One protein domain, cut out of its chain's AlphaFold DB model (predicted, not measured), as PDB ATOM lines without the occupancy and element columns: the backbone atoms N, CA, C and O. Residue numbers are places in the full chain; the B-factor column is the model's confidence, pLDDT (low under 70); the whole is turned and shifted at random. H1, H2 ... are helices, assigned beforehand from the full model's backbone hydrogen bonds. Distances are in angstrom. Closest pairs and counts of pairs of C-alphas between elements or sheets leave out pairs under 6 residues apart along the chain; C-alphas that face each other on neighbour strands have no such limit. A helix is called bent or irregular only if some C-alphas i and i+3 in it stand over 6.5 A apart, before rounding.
ATOM      1  N   GLN A  49     -46.503 -30.031  41.473       81.44
ATOM      2  CA  GLN A  49     -45.071 -30.345  41.524       81.44
ATOM      3  C   GLN A  49     -44.387 -29.861  42.802       81.44
ATOM      4  O   GLN A  49     -43.594 -30.608  43.371       81.44
ATOM      5  N   ILE A  50     -44.709 -28.656  43.288       83.75
ATOM      6  CA  ILE A  50     -44.216 -28.195  44.595       83.75
ATOM      7  C   ILE A  50     -44.691 -29.138  45.697       83.75
ATOM      8  O   ILE A  50     -43.902 -29.506  46.562       83.75
ATOM      9  N   PHE A  51     -45.961 -29.543  45.659       83.25
ATOM     10  CA  PHE A  51     -46.519 -30.432  46.671       83.25
ATOM     11  C   PHE A  51     -45.886 -31.829  46.635       83.25
ATOM     12  O   PHE A  51     -45.640 -32.412  47.685       83.25
ATOM     13  N   MET A  52     -45.581 -32.356  45.445       82.75
ATOM     14  CA  MET A  52     -45.002 -33.695  45.266       82.75
ATOM     15  C   MET A  52     -43.489 -33.751  45.527       82.75
ATOM     16  O   MET A  52     -42.968 -34.822  45.842       82.75
ATOM     17  N   LEU A  53     -42.774 -32.624  45.436       86.88
ATOM     18  CA  LEU A  53     -41.319 -32.580  45.617       86.88
ATOM     19  C   LEU A  53     -40.858 -33.074  47.006       86.88
ATOM     20  O   LEU A  53     -39.968 -33.924  47.038       86.88
ATOM     21  N   PRO A  54     -41.441 -32.642  48.146       89.69
ATOM     22  CA  PRO A  54     -41.092 -33.185  49.460       89.69
ATOM     23  C   PRO A  54     -41.228 -34.705  49.536       89.69
ATOM     24  O   PRO A  54     -40.356 -35.365  50.092       89.69
ATOM     25  N   PHE A  55     -42.274 -35.275  48.931       85.75
ATOM     26  CA  PHE A  55     -42.449 -36.726  48.887       85.75
ATOM     27  C   PHE A  55     -41.326 -37.377  48.080       85.75
ATOM     28  O   PHE A  55     -40.671 -38.281  48.585       85.75
ATOM     29  N   ALA A  56     -41.023 -36.878  46.877       86.69
ATOM     30  CA  ALA A  56     -39.907 -37.393  46.081       86.69
ATOM     31  C   ALA A  56     -38.569 -37.344  46.847       86.69
ATOM     32  O   ALA A  56     -37.798 -38.301  46.798       86.69
ATOM     33  N   LEU A  57     -38.322 -36.273  47.611       89.75
ATOM     34  CA  LEU A  57     -37.125 -36.128  48.444       89.75
ATOM     35  C   LEU A  57     -37.095 -37.119  49.615       89.75
ATOM     36  O   LEU A  57     -36.049 -37.709  49.868       89.75
ATOM     37  N   ILE A  58     -38.223 -37.364  50.290       92.44
ATOM     38  CA  ILE A  58     -38.318 -38.378  51.355       92.44
ATOM     39  C   ILE A  58     -37.969 -39.767  50.806       92.44
ATOM     40  O   ILE A  58     -37.200 -40.495  51.429       92.44
ATOM     41  N   TYR A  59     -38.466 -40.115  49.616       89.38
ATOM     42  CA  TYR A  59     -38.127 -41.377  48.949       89.38
ATOM     43  C   TYR A  59     -36.670 -41.427  48.457       89.38
ATOM     44  O   TYR A  59     -36.111 -42.514  48.328       89.38
ATOM     45  N   ALA A  60     -36.017 -40.283  48.232       91.50
ATOM     46  CA  ALA A  60     -34.598 -40.228  47.881       91.50
ATOM     47  C   ALA A  60     -33.674 -40.503  49.080       91.50
ATOM     48  O   ALA A  60     -32.536 -40.928  48.886       91.50
ATOM     49  N   LEU A  61     -34.138 -40.281  50.317       92.88
ATOM     50  CA  LEU A  61     -33.293 -40.402  51.509       92.88
ATOM     51  C   LEU A  61     -32.774 -41.830  51.743       92.88
ATOM     52  O   LEU A  61     -31.557 -41.973  51.851       92.88
ATOM     53  N   PRO A  62     -33.601 -42.897  51.787       92.50
ATOM     54  CA  PRO A  62     -33.097 -44.253  52.016       92.50
ATOM     55  C   PRO A  62     -32.018 -44.714  51.020       92.50
ATOM     56  O   PRO A  62     -30.963 -45.156  51.479       92.50
ATOM     57  N   PRO A  63     -32.199 -44.592  49.685       92.12
ATOM     58  CA  PRO A  63     -31.189 -45.038  48.727       92.12
ATOM     59  C   PRO A  63     -29.916 -44.183  48.733       92.12
ATOM     60  O   PRO A  63     -28.908 -44.626  48.196       92.12
ATOM     61  N   VAL A  64     -29.923 -42.989  49.337       91.88
ATOM     62  CA  VAL A  64     -28.717 -42.162  49.513       91.88
ATOM     63  C   VAL A  64     -28.038 -42.456  50.852       91.88
ATOM     64  O   VAL A  64     -26.840 -42.727  50.895       91.88
ATOM     65  N   LEU A  65     -28.790 -42.434  51.954       93.56
ATOM     66  CA  LEU A  65     -28.242 -42.542  53.305       93.56
ATOM     67  C   LEU A  65     -27.760 -43.953  53.640       93.56
ATOM     68  O   LEU A  65     -26.724 -44.084  54.285       93.56
ATOM     69  N   ILE A  66     -28.465 -45.004  53.207       90.50
ATOM     70  CA  ILE A  66     -28.089 -46.386  53.544       90.50
ATOM     71  C   ILE A  66     -26.736 -46.760  52.920       90.50
ATOM     72  O   ILE A  66     -25.871 -47.222  53.662       90.50
ATOM     73  N   PRO A  67     -26.472 -46.518  51.619       88.75
ATOM     74  CA  PRO A  67     -25.145 -46.767  51.057       88.75
ATOM     75  C   PRO A  67     -24.042 -45.944  51.723       88.75
ATOM     76  O   PRO A  67     -22.969 -46.480  51.977       88.75
ATOM     77  N   ILE A  68     -24.303 -44.672  52.054       91.62
ATOM     78  CA  ILE A  68     -23.332 -43.829  52.769       91.62
ATOM     79  C   ILE A  68     -23.034 -44.411  54.154       91.62
ATOM     80  O   ILE A  68     -21.870 -44.518  54.525       91.62
ATOM     81  N   ALA A  69     -24.058 -44.826  54.903       90.94
ATOM     82  CA  ALA A  69     -23.890 -45.437  56.218       90.94
ATOM     83  C   ALA A  69     -23.105 -46.754  56.139       90.94
ATOM     84  O   ALA A  69     -22.198 -46.966  56.938       90.94
ATOM     85  N   LEU A  70     -23.390 -47.599  55.141       88.88
ATOM     86  CA  LEU A  70     -22.653 -48.843  54.903       88.88
ATOM     87  C   LEU A  70     -21.189 -48.575  54.521       88.88
ATOM     88  O   LEU A  70     -20.290 -49.220  55.046       88.88
ATOM     89  N   LEU A  71     -20.921 -47.598  53.651       90.62
ATOM     90  CA  LEU A  71     -19.551 -47.200  53.312       90.62
ATOM     91  C   LEU A  71     -18.804 -46.649  54.529       90.62
ATOM     92  O   LEU A  71     -17.648 -46.996  54.752       90.62
ATOM     93  N   ASN A  72     -19.472 -45.828  55.338       91.94
ATOM     94  CA  ASN A  72     -18.908 -45.280  56.565       91.94
ATOM     95  C   ASN A  72     -18.552 -46.407  57.547       91.94
ATOM     96  O   ASN A  72     -17.427 -46.499  58.028       91.94
ATOM     97  N   GLN A  73     -19.477 -47.337  57.773       90.12
ATOM     98  CA  GLN A  73     -19.241 -48.495  58.631       90.12
ATOM     99  C   GLN A  73     -18.117 -49.392  58.092       90.12
ATOM    100  O   GLN A  73     -17.333 -49.930  58.869       90.12
ATOM    101  N   LEU A  74     -17.992 -49.535  56.769       88.75
ATOM    102  CA  LEU A  74     -16.936 -50.334  56.144       88.75
ATOM    103  C   LEU A  74     -15.546 -49.723  56.356       88.75
ATOM    104  O   LEU A  74     -14.589 -50.456  56.598       88.75
ATOM    105  N   LEU A  75     -15.438 -48.396  56.269       90.94
ATOM    106  CA  LEU A  75     -14.171 -47.677  56.401       90.94
ATOM    107  C   LEU A  75     -13.718 -47.540  57.858       90.94
ATOM    108  O   LEU A  75     -12.529 -47.685  58.138       90.94
ATOM    109  N   PHE A  76     -14.647 -47.268  58.779       91.62
ATOM    110  CA  PHE A  76     -14.308 -46.949  60.170       91.62
ATOM    111  C   PHE A  76     -14.520 -48.114  61.146       91.62
ATOM    112  O   PHE A  76     -13.852 -48.166  62.176       91.62
ATOM    113  N   GLU A  77     -15.381 -49.086  60.825       90.69
ATOM    114  CA  GLU A  77     -15.675 -50.239  61.690       90.69
ATOM    115  C   GLU A  77     -15.728 -51.577  60.917       90.69
ATOM    116  O   GLU A  77     -16.705 -52.329  61.025       90.69
ATOM    117  N   PRO A  78     -14.674 -51.966  60.172       86.50
ATOM    118  CA  PRO A  78     -14.692 -53.165  59.323       86.50
ATOM    119  C   PRO A  78     -14.912 -54.468  60.110       86.50
ATOM    120  O   PRO A  78     -15.474 -55.438  59.595       86.50
ATOM    121  N   ALA A  79     -14.529 -54.492  61.391       88.62
ATOM    122  CA  ALA A  79     -14.744 -55.632  62.280       88.62
ATOM    123  C   ALA A  79     -16.236 -55.962  62.489       88.62
ATOM    124  O   ALA A  79     -16.569 -57.111  62.788       88.62
ATOM    125  N   SER A  80     -17.136 -54.989  62.315       85.56
ATOM    126  CA  SER A  80     -18.585 -55.196  62.429       85.56
ATOM    127  C   SER A  80     -19.115 -56.153  61.351       85.56
ATOM    128  O   SER A  80     -19.881 -57.062  61.667       85.56
ATOM    129  N   TYR A  81     -18.623 -56.041  60.113       82.12
ATOM    130  CA  TYR A  81     -18.972 -56.949  59.017       82.12
ATOM    131  C   TYR A  81     -18.478 -58.370  59.277       82.12
ATOM    132  O   TYR A  81     -19.215 -59.329  59.066       82.12
ATOM    133  N   ILE A  82     -17.255 -58.514  59.792       84.00
ATOM    134  CA  ILE A  82     -16.687 -59.828  60.126       84.00
ATOM    135  C   ILE A  82     -17.550 -60.527  61.185       84.00
ATOM    136  O   ILE A  82     -17.897 -61.697  61.014       84.00
ATOM    137  N   ARG A  83     -17.959 -59.809  62.242       85.25
ATOM    138  CA  ARG A  83     -18.873 -60.344  63.267       85.25
ATOM    139  C   ARG A  83     -20.233 -60.709  62.678       85.25
ATOM    140  O   ARG A  83     -20.759 -61.771  62.988       85.25
ATOM    141  N   PHE A  84     -20.780 -59.872  61.800       85.00
ATOM    142  CA  PHE A  84     -22.051 -60.142  61.131       85.00
ATOM    143  C   PHE A  84     -22.012 -61.441  60.306       85.00
ATOM    144  O   PHE A  84     -22.894 -62.287  60.446       85.00
ATOM    145  N   PHE A  85     -20.953 -61.664  59.521       84.38
ATOM    146  CA  PHE A  85     -20.782 -62.915  58.772       84.38
ATOM    147  C   PHE A  85     -20.583 -64.135  59.678       84.38
ATOM    148  O   PHE A  85     -21.069 -65.221  59.359       84.38
ATOM    149  N   GLN A  86     -19.898 -63.976  60.812       85.38
ATOM    150  CA  GLN A  86     -19.768 -65.045  61.806       85.38
ATOM    151  C   GLN A  86     -21.121 -65.417  62.423       85.38
ATOM    152  O   GLN A  86     -21.404 -66.606  62.547       85.38
ATOM    153  N   ILE A  87     -21.971 -64.430  62.734       83.69
ATOM    154  CA  ILE A  87     -23.332 -64.653  63.245       83.69
ATOM    155  C   ILE A  87     -24.171 -65.410  62.212       83.69
ATOM    156  O   ILE A  87     -24.772 -66.423  62.552       83.69
ATOM    157  N   ILE A  88     -24.152 -64.992  60.940       82.06
ATOM    158  CA  ILE A  88     -24.875 -65.695  59.863       82.06
ATOM    159  C   ILE A  88     -24.412 -67.149  59.739       82.06
ATOM    160  O   ILE A  88     -25.225 -68.050  59.559       82.06
ATOM    161  N   ARG A  89     -23.106 -67.406  59.852       82.38
ATOM    162  CA  ARG A  89     -22.554 -68.764  59.742       82.38
ATOM    163  C   ARG A  89     -22.986 -69.681  60.893       82.38
ATOM    164  O   ARG A  89     -22.946 -70.897  60.733       82.38
ATOM    165  N   GLN A  90     -23.362 -69.112  62.034       85.75
ATOM    166  CA  GLN A  90     -23.822 -69.845  63.215       85.75
ATOM    167  C   GLN A  90     -25.347 -70.048  63.244       85.75
ATOM    168  O   GLN A  90     -25.833 -70.764  64.115       85.75
ATOM    169  N   GLN A  91     -26.096 -69.445  62.313       84.94
ATOM    170  CA  GLN A  91     -27.555 -69.555  62.245       84.94
ATOM    171  C   GLN A  91     -28.033 -70.846  61.577       84.94
ATOM    172  O   GLN A  91     -27.368 -71.433  60.718       84.94
ATOM    173  N   ASN A  92     -29.246 -71.263  61.946       88.88
ATOM    174  CA  ASN A  92     -29.920 -72.393  61.317       88.88
ATOM    175  C   ASN A  92     -30.410 -72.034  59.904       88.88
ATOM    176  O   ASN A  92     -30.717 -70.880  59.609       88.88
ATOM    177  N   ALA A  93     -30.573 -73.038  59.034       86.19
ATOM    178  CA  ALA A  93     -30.948 -72.832  57.628       86.19
ATOM    179  C   ALA A  93     -32.229 -71.988  57.433       86.19
ATOM    180  O   ALA A  93     -32.309 -71.192  56.499       86.19
ATOM    181  N   VAL A  94     -33.212 -72.130  58.330       88.44
ATOM    182  CA  VAL A  94     -34.476 -71.372  58.300       88.44
ATOM    183  C   VAL A  94     -34.259 -69.888  58.618       88.44
ATOM    184  O   VAL A  94     -34.822 -69.026  57.945       88.44
ATOM    185  N   GLU A  95     -33.424 -69.575  59.608       87.62
ATOM    186  CA  GLU A  95     -33.120 -68.196  60.014       87.62
ATOM    187  C   GLU A  95     -32.320 -67.472  58.930       87.62
ATOM    188  O   GLU A  95     -32.649 -66.342  58.562       87.62
ATOM    189  N   THR A  96     -31.337 -68.161  58.343       86.75
ATOM    190  CA  THR A  96     -30.554 -67.649  57.213       86.75
ATOM    191  C   THR A  96     -31.443 -67.353  56.005       86.75
ATOM    192  O   THR A  96     -31.296 -66.307  55.372       86.75
ATOM    193  N   LEU A  97     -32.406 -68.233  55.695       89.06
ATOM    194  CA  LEU A  97     -33.366 -68.015  54.608       89.06
ATOM    195  C   LEU A  97     -34.257 -66.790  54.869       89.06
ATOM    196  O   LEU A  97     -34.469 -65.983  53.963       89.06
ATOM    197  N   LEU A  98     -34.748 -66.625  56.099       90.69
ATOM    198  CA  LEU A  98     -35.584 -65.487  56.486       90.69
ATOM    199  C   LEU A  98     -34.805 -64.166  56.412       90.69
ATOM    200  O   LEU A  98     -35.306 -63.191  55.852       90.69
ATOM    201  N   MET A  99     -33.559 -64.149  56.894       88.56
ATOM    202  CA  MET A  99     -32.644 -63.011  56.752       88.56
ATOM    203  C   MET A  99     -32.424 -62.640  55.282       88.56
ATOM    204  O   MET A  99     -32.599 -61.480  54.914       88.56
ATOM    205  N   LEU A 100     -32.103 -63.612  54.419       89.25
ATOM    206  CA  LEU A 100     -31.939 -63.376  52.978       89.25
ATOM    207  C   LEU A 100     -33.217 -62.818  52.337       89.25
ATOM    208  O   LEU A 100     -33.137 -61.899  51.517       89.25
ATOM    209  N   GLY A 101     -34.387 -63.323  52.733       92.62
ATOM    210  CA  GLY A 101     -35.683 -62.800  52.299       92.62
ATOM    211  C   GLY A 101     -35.885 -61.334  52.694       92.62
ATOM    212  O   GLY A 101     -36.244 -60.516  51.848       92.62
ATOM    213  N   LEU A 102     -35.584 -60.976  53.946       92.19
ATOM    214  CA  LEU A 102     -35.676 -59.597  54.436       92.19
ATOM    215  C   LEU A 102     -34.693 -58.658  53.725       92.19
ATOM    216  O   LEU A 102     -35.091 -57.569  53.320       92.19
ATOM    217  N   PHE A 103     -33.439 -59.075  53.513       89.94
ATOM    218  CA  PHE A 103     -32.463 -58.285  52.753       89.94
ATOM    219  C   PHE A 103     -32.885 -58.091  51.296       89.94
ATOM    220  O   PHE A 103     -32.739 -56.995  50.756       89.94
ATOM    221  N   SER A 104     -33.449 -59.125  50.671       93.31
ATOM    222  CA  SER A 104     -33.952 -59.036  49.298       93.31
ATOM    223  C   SER A 104     -35.140 -58.076  49.204       93.31
ATOM    224  O   SER A 104     -35.180 -57.233  48.309       93.31
ATOM    225  N   LEU A 105     -36.073 -58.146  50.161       94.38
ATOM    226  CA  LEU A 105     -37.197 -57.215  50.257       94.38
ATOM    227  C   LEU A 105     -36.715 -55.776  50.479       94.38
ATOM    228  O   LEU A 105     -37.175 -54.868  49.792       94.38
ATOM    229  N   LEU A 106     -35.761 -55.567  51.390       91.69
ATOM    230  CA  LEU A 106     -35.156 -54.259  51.635       91.69
ATOM    231  C   LEU A 106     -34.502 -53.709  50.360       91.69
ATOM    232  O   LEU A 106     -34.729 -52.555  50.004       91.69
ATOM    233  N   GLY A 107     -33.742 -54.537  49.640       92.75
ATOM    234  CA  GLY A 107     -33.139 -54.172  48.359       92.75
ATOM    235  C   GLY A 107     -34.182 -53.768  47.315       92.75
ATOM    236  O   GLY A 107     -34.051 -52.715  46.691       92.75
ATOM    237  N   ALA A 108     -35.256 -54.548  47.169       94.38
ATOM    238  CA  ALA A 108     -36.359 -54.227  46.264       94.38
ATOM    239  C   ALA A 108     -37.048 -52.900  46.633       94.38
ATOM    240  O   ALA A 108     -37.312 -52.078  45.753       94.38
ATOM    241  N   LEU A 109     -37.283 -52.654  47.926       93.75
ATOM    242  CA  LEU A 109     -37.841 -51.392  48.418       93.75
ATOM    243  C   LEU A 109     -36.909 -50.209  48.134       93.75
ATOM    244  O   LEU A 109     -37.382 -49.159  47.712       93.75
ATOM    245  N   LEU A 110     -35.592 -50.367  48.298       93.69
ATOM    246  CA  LEU A 110     -34.624 -49.310  47.985       93.69
ATOM    247  C   LEU A 110     -34.592 -48.972  46.497       93.69
ATOM    248  O   LEU A 110     -34.578 -47.792  46.143       93.69
ATOM    249  N   ILE A 111     -34.630 -49.986  45.630       93.12
ATOM    250  CA  ILE A 111     -34.721 -49.794  44.178       93.12
ATOM    251  C   ILE A 111     -36.010 -49.044  43.831       93.12
ATOM    252  O   ILE A 111     -35.971 -48.086  43.061       93.12
ATOM    253  N   TYR A 112     -37.138 -49.434  44.428       90.88
ATOM    254  CA  TYR A 112     -38.413 -48.749  44.229       90.88
ATOM    255  C   TYR A 112     -38.359 -47.283  44.685       90.88
ATOM    256  O   TYR A 112     -38.771 -46.394  43.941       90.88
ATOM    257  N   CYS A 113     -37.801 -47.014  45.868       92.56
ATOM    258  CA  CYS A 113     -37.620 -45.662  46.390       92.56
ATOM    259  C   CYS A 113     -36.752 -44.801  45.464       92.56
ATOM    260  O   CYS A 113     -37.137 -43.681  45.130       92.56
ATOM    261  N   ALA A 114     -35.622 -45.339  44.996       91.50
ATOM    262  CA  ALA A 114     -34.740 -44.653  44.055       91.50
ATOM    263  C   ALA A 114     -35.447 -44.363  42.724       91.50
ATOM    264  O   ALA A 114     -35.364 -43.249  42.209       91.50
ATOM    265  N   TRP A 115     -36.182 -45.342  42.191       90.50
ATOM    266  CA  TRP A 115     -36.963 -45.197  40.964       90.50
ATOM    267  C   TRP A 115     -38.040 -44.113  41.106       90.50
ATOM    268  O   TRP A 115     -38.127 -43.221  40.264       90.50
ATOM    269  N   PHE A 116     -38.816 -44.129  42.194       87.88
ATOM    270  CA  PHE A 116     -39.857 -43.133  42.453       87.88
ATOM    271  C   PHE A 116     -39.275 -41.723  42.623       87.88
ATOM    272  O   PHE A 116     -39.748 -40.776  41.992       87.88
ATOM    273  N   ALA A 117     -38.218 -41.588  43.430       89.25
ATOM    274  CA  ALA A 117     -37.527 -40.321  43.646       89.25
ATOM    275  C   ALA A 117     -36.968 -39.746  42.339       89.25
ATOM    276  O   ALA A 117     -37.136 -38.558  42.060       89.25
ATOM    277  N   TRP A 118     -36.356 -40.592  41.508       88.50
ATOM    278  CA  TRP A 118     -35.837 -40.205  40.200       88.50
ATOM    279  C   TRP A 118     -36.931 -39.616  39.302       88.50
ATOM    280  O   TRP A 118     -36.768 -38.510  38.780       88.50
ATOM    281  N   HIS A 119     -38.077 -40.294  39.173       83.44
ATOM    282  CA  HIS A 119     -39.191 -39.800  38.351       83.44
ATOM    283  C   HIS A 119     -39.817 -38.526  38.908       83.44
ATOM    284  O   HIS A 119     -40.067 -37.594  38.142       83.44
ATOM    285  N   GLY A 120     -40.015 -38.448  40.226       82.94
ATOM    286  CA  GLY A 120     -40.535 -37.249  40.884       82.94
ATOM    287  C   GLY A 120     -39.634 -36.030  40.665       82.94
ATOM    288  O   GLY A 120     -40.105 -34.966  40.261       82.94
ATOM    289  N   CYS A 121     -38.321 -36.198  40.832       85.81
ATOM    290  CA  CYS A 121     -37.342 -35.139  40.597       85.81
ATOM    291  C   CYS A 121     -37.263 -34.732  39.118       85.81
ATOM    292  O   CYS A 121     -37.247 -33.539  38.813       85.81
ATOM    293  N   LEU A 122     -37.260 -35.686  38.178       84.50
ATOM    294  CA  LEU A 122     -37.267 -35.378  36.741       84.50
ATOM    295  C   LEU A 122     -38.527 -34.612  36.316       84.50
ATOM    296  O   LEU A 122     -38.436 -33.635  35.568       84.50
ATOM    297  N   SER A 123     -39.688 -35.039  36.811       81.50
ATOM    298  CA  SER A 123     -40.980 -34.367  36.638       81.50
ATOM    299  C   SER A 123     -40.915 -32.911  37.116       81.50
ATOM    300  O   SER A 123     -41.266 -31.983  36.374       81.50
ATOM    301  N   PHE A 124     -40.372 -32.688  38.319       86.25
ATOM    302  CA  PHE A 124     -40.188 -31.350  38.875       86.25
ATOM    303  C   PHE A 124     -39.259 -30.492  38.005       86.25
ATOM    304  O   PHE A 124     -39.616 -29.373  37.633       86.25
ATOM    305  N   VAL A 125     -38.095 -31.024  37.612       87.19
ATOM    306  CA  VAL A 125     -37.111 -30.308  36.783       87.19
ATOM    307  C   VAL A 125     -37.710 -29.878  35.444       87.19
ATOM    308  O   VAL A 125     -37.528 -28.732  35.032       87.19
ATOM    309  N   ARG A 126     -38.459 -30.753  34.766       85.00
ATOM    310  CA  ARG A 126     -39.113 -30.417  33.489       85.00
ATOM    311  C   ARG A 126     -40.192 -29.359  33.664       85.00
ATOM    312  O   ARG A 126     -40.272 -28.435  32.858       85.00
ATOM    313  N   THR A 127     -40.976 -29.451  34.734       86.44
ATOM    314  CA  THR A 127     -41.997 -28.445  35.050       86.44
ATOM    315  C   THR A 127     -41.355 -27.088  35.345       86.44
ATOM    316  O   THR A 127     -41.804 -26.067  34.829       86.44
ATOM    317  N   TRP A 128     -40.254 -27.067  36.099       87.56
ATOM    318  CA  TRP A 128     -39.473 -25.856  36.348       87.56
ATOM    319  C   TRP A 128     -38.910 -25.253  35.060       87.56
ATOM    320  O   TRP A 128     -39.029 -24.048  34.839       87.56
ATOM    321  N   GLN A 129     -38.333 -26.078  34.180       88.12
ATOM    322  CA  GLN A 129     -37.849 -25.639  32.870       88.12
ATOM    323  C   GLN A 129     -38.981 -25.039  32.029       88.12
ATOM    324  O   GLN A 129     -38.811 -23.957  31.466       88.12
ATOM    325  N   ALA A 130     -40.141 -25.698  31.980       87.25
ATOM    326  CA  ALA A 130     -41.311 -25.201  31.266       87.25
ATOM    327  C   ALA A 130     -41.789 -23.852  31.824       87.25
ATOM    328  O   ALA A 130     -42.008 -22.917  31.055       87.25
ATOM    329  N   HIS A 131     -41.877 -23.716  33.151       87.38
ATOM    330  CA  HIS A 131     -42.244 -22.461  33.813       87.38
ATOM    331  C   HIS A 131     -41.251 -21.333  33.516       87.38
ATOM    332  O   HIS A 131     -41.643 -20.211  33.192       87.38
ATOM    333  N   ARG A 132     -39.947 -21.631  33.576       89.56
ATOM    334  CA  ARG A 132     -38.882 -20.670  33.259       89.56
ATOM    335  C   ARG A 132     -38.977 -20.184  31.816       89.56
ATOM    336  O   ARG A 132     -38.855 -18.983  31.592       89.56
ATOM    337  N   PHE A 133     -39.204 -21.085  30.860       87.75
ATOM    338  CA  PHE A 133     -39.402 -20.707  29.462       87.75
ATOM    339  C   PHE A 133     -40.637 -19.818  29.295       87.75
ATOM    340  O   PHE A 133     -40.520 -18.746  28.704       87.75
ATOM    341  N   GLN A 134     -41.774 -20.190  29.895       85.75
ATOM    342  CA  GLN A 134     -43.013 -19.411  29.791       85.75
ATOM    343  C   GLN A 134     -42.853 -17.980  30.324       85.75
ATOM    344  O   GLN A 134     -43.346 -17.041  29.705       85.75
ATOM    345  N   LYS A 135     -42.099 -17.782  31.415       87.75
ATOM    346  CA  LYS A 135     -41.778 -16.437  31.932       87.75
ATOM    347  C   LYS A 135     -40.975 -15.569  30.959       87.75
ATOM    348  O   LYS A 135     -41.015 -14.352  31.071       87.75
ATOM    349  N   GLN A 136     -40.240 -16.182  30.035       89.38
ATOM    350  CA  GLN A 136     -39.441 -15.496  29.017       89.38
ATOM    351  C   GLN A 136     -40.187 -15.351  27.680       89.38
ATOM    352  O   GLN A 136     -39.568 -14.992  26.685       89.38
TER     353      GLN A 136
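This is residues 49 to 136 of the 256 residues of an uncharacterized protein of Limnothrix rosea IAM M-220 (UniProt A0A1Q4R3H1). Three helices make the sides of a long, flat, open triangle: H1 forms one side, the short H2 turns across one end, and the much longer H3 comes back to meet the first part of H1 with its residues 110 to 127. H3 then runs on past that meeting place, and its residues 129 to 135, with Gln 136 after them, stick out as an arm. The 88 printed residues hold three named helices, in the order H1, H2, H3, and no named strand; the class is all helix. The whole is extended, with a radius of gyration of the C-alphas of 19.4 A and spans of 66 by 30 by 14 A.

Find C-alpha 49 at (-45.071, -30.345, 41.524), where H1 begins; it takes residues 49 to 76 and covers 39.6 A from first to last C-alpha. Look near residue 56 for its kink of 28 degrees. H1 is irregular, but only just: C-alphas 51 and 54 are 6.7 A apart. After Glu 77, H2 takes residues 78 to 90, beginning with C-alpha 78 at (-14.692, -53.165, 59.323), and covers 19.4 A. Past Gln 91 and Asn 92, H3 takes residues 93 to 135 and runs 62.9 A, to C-alpha 135 at (-41.778, -16.437, 31.932).

Start with H1 and H3, which touch, with 30 pairs of C-alphas within 8 A. Their closest C-alphas are those of Ala 56 and Ala 117, 4.5 A apart. H3 touches H1 with residues 110 to 127 alone. The two helices run opposite ways at a steep tilt of 46 degrees, with the line of H1 a rough one. Go on to H2, which is close to H1 but not clearly touching it; the closest C-alphas, those of Leu 74 and Tyr 81, are 7.5 A apart. The lines of H1 and H2 are about perpendicular, at 88 degrees. H2 is also close to H3 but not clearly touching it, with the closest C-alphas, those of Ile 88 and Thr 96, 6.6 A apart. H2 and H3 run opposite ways at a steep tilt of 45 degrees. In the backbone of H3, every O i to N i+4 pair is within hydrogen-bond range; in H1 it is 19 of 24 and in H2 8 of 9.

The two C-alphas farthest apart are those of Asn 92 and Gln 136, at 66.1 A. The links H1 to H2 and H2 to H3 are both tight. Residues 74 to 80, 100 to 106 and 129 to 136 stand free. The printed part has no cut, its mean pLDDT is 88.4, and no printed residue is under 70.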